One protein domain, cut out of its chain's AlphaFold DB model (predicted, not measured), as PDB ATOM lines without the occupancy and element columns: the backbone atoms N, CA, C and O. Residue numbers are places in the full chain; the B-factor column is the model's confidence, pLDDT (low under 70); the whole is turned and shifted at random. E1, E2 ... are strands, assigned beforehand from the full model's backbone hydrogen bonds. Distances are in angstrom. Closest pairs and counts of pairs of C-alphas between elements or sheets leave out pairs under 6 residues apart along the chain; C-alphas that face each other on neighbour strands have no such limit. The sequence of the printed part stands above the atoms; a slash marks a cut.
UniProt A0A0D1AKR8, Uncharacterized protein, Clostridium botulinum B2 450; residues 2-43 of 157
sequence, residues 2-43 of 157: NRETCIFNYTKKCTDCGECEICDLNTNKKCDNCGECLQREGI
ATOM      1  N   ASN A   2      25.682  -8.427  50.515       64.75
ATOM      2  CA  ASN A   2      25.329  -9.195  51.713       64.75
ATOM      3  C   ASN A   2      24.131  -8.499  52.371       64.75
ATOM      4  O   ASN A   2      24.315  -7.505  53.070       64.75
ATOM      5  N   ARG A   3      22.908  -8.917  52.021       81.38
ATOM      6  CA  ARG A   3      21.659  -8.357  52.568       81.38
ATOM      7  C   ARG A   3      21.030  -9.384  53.499       81.38
ATOM      8  O   ARG A   3      20.992 -10.560  53.160       81.38
ATOM      9  N   GLU A   4      20.494  -8.955  54.634       91.06
ATOM     10  CA  GLU A   4      19.827  -9.878  55.564       91.06
ATOM     11  C   GLU A   4      18.445 -10.320  55.049       91.06
ATOM     12  O   GLU A   4      18.053 -11.480  55.209       91.06
ATOM     13  N   THR A   5      17.731  -9.429  54.355       93.62
ATOM     14  CA  THR A   5      16.361  -9.641  53.860       93.62
ATOM     15  C   THR A   5      16.231  -9.402  52.353       93.62
ATOM     16  O   THR A   5      17.058  -8.740  51.718       93.62
ATOM     17  N   CYS A   6      15.202 -10.000  51.749       92.62
ATOM     18  CA  CYS A   6      14.910  -9.872  50.326       92.62
ATOM     19  C   CYS A   6      14.255  -8.514  50.018       92.62
ATOM     20  O   CYS A   6      13.276  -8.138  50.656       92.62
ATOM     21  N   ILE A   7      14.732  -7.814  48.981       92.06
ATOM     22  CA  ILE A   7      14.164  -6.518  48.562       92.06
ATOM     23  C   ILE A   7      12.727  -6.623  48.034       92.06
ATOM     24  O   ILE A   7      11.956  -5.687  48.183       92.06
ATOM     25  N   PHE A   8      12.352  -7.760  47.446       92.00
ATOM     26  CA  PHE A   8      10.983  -7.986  46.975       92.00
ATOM     27  C   PHE A   8      10.046  -8.463  48.091       92.00
ATOM     28  O   PHE A   8       8.832  -8.488  47.907       92.00
ATOM     29  N   ASN A   9      10.587  -8.900  49.234       91.19
ATOM     30  CA  ASN A   9       9.790  -9.374  50.356       91.19
ATOM     31  C   ASN A   9      10.577  -9.306  51.673       91.19
ATOM     32  O   ASN A   9      11.358 -10.205  51.991       91.19
ATOM     33  N   TYR A  10      10.285  -8.285  52.474       89.81
ATOM     34  CA  TYR A  10      10.980  -8.006  53.732       89.81
ATOM     35  C   TYR A  10      10.777  -9.071  54.823       89.81
ATOM     36  O   TYR A  10      11.571  -9.145  55.753       89.81
ATOM     37  N   THR A  11       9.772  -9.947  54.693       93.94
ATOM     38  CA  THR A  11       9.557 -11.073  55.626       93.94
ATOM     39  C   THR A  11      10.454 -12.281  55.332       93.94
ATOM     40  O   THR A  11      10.502 -13.230  56.115       93.94
ATOM     41  N   LYS A  12      11.167 -12.282  54.198       93.06
ATOM     42  CA  LYS A  12      12.031 -13.387  53.768       93.06
ATOM     43  C   LYS A  12      13.499 -12.996  53.862       93.06
ATOM     44  O   LYS A  12      13.890 -11.895  53.480       93.06
ATOM     45  N   LYS A  13      14.333 -13.945  54.293       95.19
ATOM     46  CA  LYS A  13      15.793 -13.794  54.241       95.19
ATOM     47  C   LYS A  13      16.277 -13.727  52.796       95.19
ATOM     48  O   LYS A  13      15.719 -14.400  51.926       95.19
ATOM     49  N   CYS A  14      17.320 -12.939  52.553       94.31
ATOM     50  CA  CYS A  14      17.993 -12.964  51.260       94.31
ATOM     51  C   CYS A  14      18.618 -14.347  51.038       94.31
ATOM     52  O   CYS A  14      19.215 -14.926  51.945       94.31
ATOM     53  N   THR A  15      18.461 -14.884  49.833       94.31
ATOM     54  CA  THR A  15      19.051 -16.164  49.403       94.31
ATOM     55  C   THR A  15      20.110 -15.971  48.321       94.31
ATOM     56  O   THR A  15      20.551 -16.944  47.718       94.31
ATOM     57  N   ASP A  16      20.480 -14.715  48.049       92.38
ATOM     58  CA  ASP A  16      21.393 -14.315  46.979       92.38
ATOM     59  C   ASP A  16      21.010 -14.889  45.602       92.38
ATOM     60  O   ASP A  16      21.864 -15.225  44.785       92.38
ATOM     61  N   CYS A  17      19.702 -14.972  45.318       93.19
ATOM     62  CA  CYS A  17      19.181 -15.497  44.052       93.19
ATOM     63  C   CYS A  17      19.534 -14.639  42.822       93.19
ATOM     64  O   CYS A  17      19.438 -15.119  41.697       93.19
ATOM     65  N   GLY A  18      19.924 -13.374  43.016       90.38
ATOM     66  CA  GLY A  18      20.336 -12.460  41.946       90.38
ATOM     67  C   GLY A  18      19.198 -11.872  41.104       90.38
ATOM     68  O   GLY A  18      19.463 -11.023  40.259       90.38
ATOM     69  N   GLU A  19      17.939 -12.252  41.346       92.75
ATOM     70  CA  GLU A  19      16.779 -11.747  40.588       92.75
ATOM     71  C   GLU A  19      16.644 -10.222  40.663       92.75
ATOM     72  O   GLU A  19      16.335  -9.573  39.670       92.75
ATOM     73  N   CYS A  20      16.952  -9.632  41.819       91.75
ATOM     74  CA  CYS A  20      16.918  -8.183  42.025       91.75
ATOM     75  C   CYS A  20      18.023  -7.407  41.293       91.75
ATOM     76  O   CYS A  20      18.042  -6.180  41.350       91.75
ATOM     77  N   GLU A  21      18.953  -8.100  40.632       92.44
ATOM     78  CA  GLU A  21      19.991  -7.484  39.806       92.44
ATOM     79  C   GLU A  21      19.654  -7.530  38.306       92.44
ATOM     80  O   GLU A  21      20.446  -7.057  37.490       92.44
ATOM     81  N   ILE A  22      18.513  -8.102  37.911       94.94
ATOM     82  CA  ILE A  22      18.101  -8.232  36.510       94.94
ATOM     83  C   ILE A  22      17.275  -7.007  36.103       94.94
ATOM     84  O   ILE A  22      16.516  -6.461  36.896       94.94
ATOM     85  N   CYS A  23      17.441  -6.538  34.867       92.81
ATOM     86  CA  CYS A  23      16.646  -5.437  34.337       92.81
ATOM     87  C   CYS A  23      15.190  -5.867  34.094       92.81
ATOM     88  O   CYS A  23      14.943  -6.820  33.353       92.81
ATOM     89  N   ASP A  24      14.237  -5.094  34.621       91.38
ATOM     90  CA  ASP A  24      12.797  -5.342  34.455       91.38
ATOM     91  C   ASP A  24      12.344  -5.339  32.984       91.38
ATOM     92  O   ASP A  24      11.410  -6.048  32.615       91.38
ATOM     93  N   LEU A  25      13.013  -4.562  32.123       92.88
ATOM     94  CA  LEU A  25      12.703  -4.494  30.688       92.88
ATOM     95  C   LEU A  25      13.391  -5.586  29.863       92.88
ATOM     96  O   LEU A  25      12.925  -5.923  28.775       92.88
ATOM     97  N   ASN A  26      14.525  -6.114  30.330       92.88
ATOM     98  CA  ASN A  26      15.325  -7.070  29.574       92.88
ATOM     99  C   ASN A  26      15.977  -8.094  30.503       92.88
ATOM    100  O   ASN A  26      17.019  -7.841  31.102       92.88
ATOM    101  N   THR A  27      15.415  -9.301  30.513       93.88
ATOM    102  CA  THR A  27      15.849 -10.414  31.367       93.88
ATOM    103  C   THR A  27      17.279 -10.896  31.087       93.88
ATOM    104  O   THR A  27      17.858 -11.599  31.908       93.88
ATOM    105  N   ASN A  28      17.876 -10.516  29.949       94.31
ATOM    106  CA  ASN A  28      19.270 -10.828  29.609       94.31
ATOM    107  C   ASN A  28      20.263  -9.734  30.048       94.31
ATOM    108  O   ASN A  28      21.472  -9.908  29.885       94.31
ATOM    109  N   LYS A  29      19.781  -8.591  30.553       93.56
ATOM    110  CA  LYS A  29      20.596  -7.441  30.965       93.56
ATOM    111  C   LYS A  29      20.663  -7.374  32.494       93.56
ATOM    112  O   LYS A  29      19.637  -7.423  33.168       93.56
ATOM    113  N   LYS A  30      21.869  -7.194  33.040       94.50
ATOM    114  CA  LYS A  30      22.052  -6.800  34.445       94.50
ATOM    115  C   LYS A  30      21.635  -5.338  34.609       94.50
ATOM    116  O   LYS A  30      22.057  -4.503  33.813       94.50
ATOM    117  N   CYS A  31      20.812  -5.037  35.609       91.12
ATOM    118  CA  CYS A  31      20.372  -3.678  35.889       91.12
ATOM    119  C   CYS A  31      21.585  -2.772  36.152       91.12
ATOM    120  O   CYS A  31      22.430  -3.064  36.996       91.12
ATOM    121  N   ASP A  32      21.662  -1.684  35.394       91.69
ATOM    122  CA  ASP A  32      22.685  -0.638  35.455       91.69
ATOM    123  C   ASP A  32      22.114   0.684  35.990       91.69
ATOM    124  O   ASP A  32      22.750   1.727  35.872       91.69
ATOM    125  N   ASN A  33      20.907   0.643  36.570       85.62
ATOM    126  CA  ASN A  33      20.162   1.802  37.060       85.62
ATOM    127  C   ASN A  33      19.933   2.904  36.002       85.62
ATOM    128  O   ASN A  33      19.773   4.066  36.363       85.62
ATOM    129  N   CYS A  34      19.853   2.558  34.708       87.06
ATOM    130  CA  CYS A  34      19.563   3.523  33.632       87.06
ATOM    131  C   CYS A  34      18.192   4.220  33.744       87.06
ATOM    132  O   CYS A  34      17.995   5.277  33.158       87.06
ATOM    133  N   GLY A  35      17.230   3.643  34.476       82.62
ATOM    134  CA  GLY A  35      15.912   4.252  34.697       82.62
ATOM    135  C   GLY A  35      14.942   4.177  33.508       82.62
ATOM    136  O   GLY A  35      13.821   4.674  33.620       82.62
ATOM    137  N   GLU A  36      15.309   3.511  32.407       85.50
ATOM    138  CA  GLU A  36      14.443   3.304  31.230       85.50
ATOM    139  C   GLU A  36      13.113   2.617  31.591       85.50
ATOM    140  O   GLU A  36      12.059   2.972  31.061       85.50
ATOM    141  N   CYS A  37      13.135   1.679  32.548       85.88
ATOM    142  CA  CYS A  37      11.939   0.990  33.054       85.88
ATOM    143  C   CYS A  37      10.906   1.936  33.677       85.88
ATOM    144  O   CYS A  37       9.723   1.612  33.724       85.88
ATOM    145  N   LEU A  38      11.337   3.121  34.109       81.56
ATOM    146  CA  LEU A  38      10.477   4.134  34.705       81.56
ATOM    147  C   LEU A  38       9.945   5.131  33.667       81.56
ATOM    148  O   LEU A  38       9.200   6.036  34.039       81.56
ATOM    149  N   GLN A  39      10.326   4.989  32.388       73.62
ATOM    150  CA  GLN A  39       9.999   5.934  31.312       73.62
ATOM    151  C   GLN A  39      10.411   7.376  31.669       73.62
ATOM    152  O   GLN A  39       9.729   8.338  31.325       73.62
ATOM    153  N   ARG A  40      11.521   7.513  32.409       64.31
ATOM    154  CA  ARG A  40      12.007   8.767  33.010       64.31
ATOM    155  C   ARG A  40      13.054   9.504  32.177       64.31
ATOM    156  O   ARG A  40      13.673  10.430  32.691       64.31
ATOM    157  N   GLU A  41      13.287   9.131  30.919       57.25
ATOM    158  CA  GLU A  41      14.249   9.874  30.097       57.25
ATOM    159  C   GLU A  41      13.795  11.334  29.926       57.25
ATOM    160  O   GLU A  41      12.848  11.636  29.204       57.25
ATOM    161  N   GLY A  42      14.486  12.239  30.625       57.97
ATOM    162  CA  GLY A  42      14.336  13.688  30.501       57.97
ATOM    163  C   GLY A  42      13.124  14.309  31.199       57.97
ATOM    164  O   GLY A  42      12.835  15.475  30.931       57.97
ATOM    165  N   ILE A  43      12.403  13.580  32.060       56.41
ATOM    166  CA  ILE A  43      11.218  14.116  32.744       56.41
ATOM    167  C   ILE A  43      11.200  13.687  34.221       56.41
ATOM    168  O   ILE A  43      10.887  12.543  34.546       56.41
TER     169      ILE A  43
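What this domain is: This is residues 2 to 43 of the 157 residues of an uncharacterized protein of Clostridium botulinum B2 450 (UniProt A0A0D1AKR8). This is a drawn-out string of loops with little regular structure: two short strands, E1 and E2, lie in separate bends of the chain, well away from each other, and residues 31 to 43 run on beyond E2. The printed part has 42 residues, with no named helix and two named strands, E1 then E2, which do not pair into a sheet. The class is all strand, though the named elements hold only 10 of the 42 residues. The whole is loose, with a radius of gyration of the C-alphas of 12.6 A, and spans 36 by 22 by 14 A.

How they stand to each other: E1, residues 9 to 13, and E2, residues 26 to 30, are apart. Each pairs with no named strand. A long link of 12 residues, 14 to 25, joins them.

Where its parts are: E1 measures 8.4 A from C-alpha 9 at (9.790, -9.374, 50.356) to C-alpha 13. E2 measures 8.3 A and ends with C-alpha 30 at (22.052, -6.800, 34.445).

The domain as a whole: The outline is elongated; the two C-alphas farthest apart, those of Lys 13 and Gly 42, are 36.3 A apart. The printed part has no cut. Its mean pLDDT is 87.0, with residue 2 and residues 40 to 43 under 70.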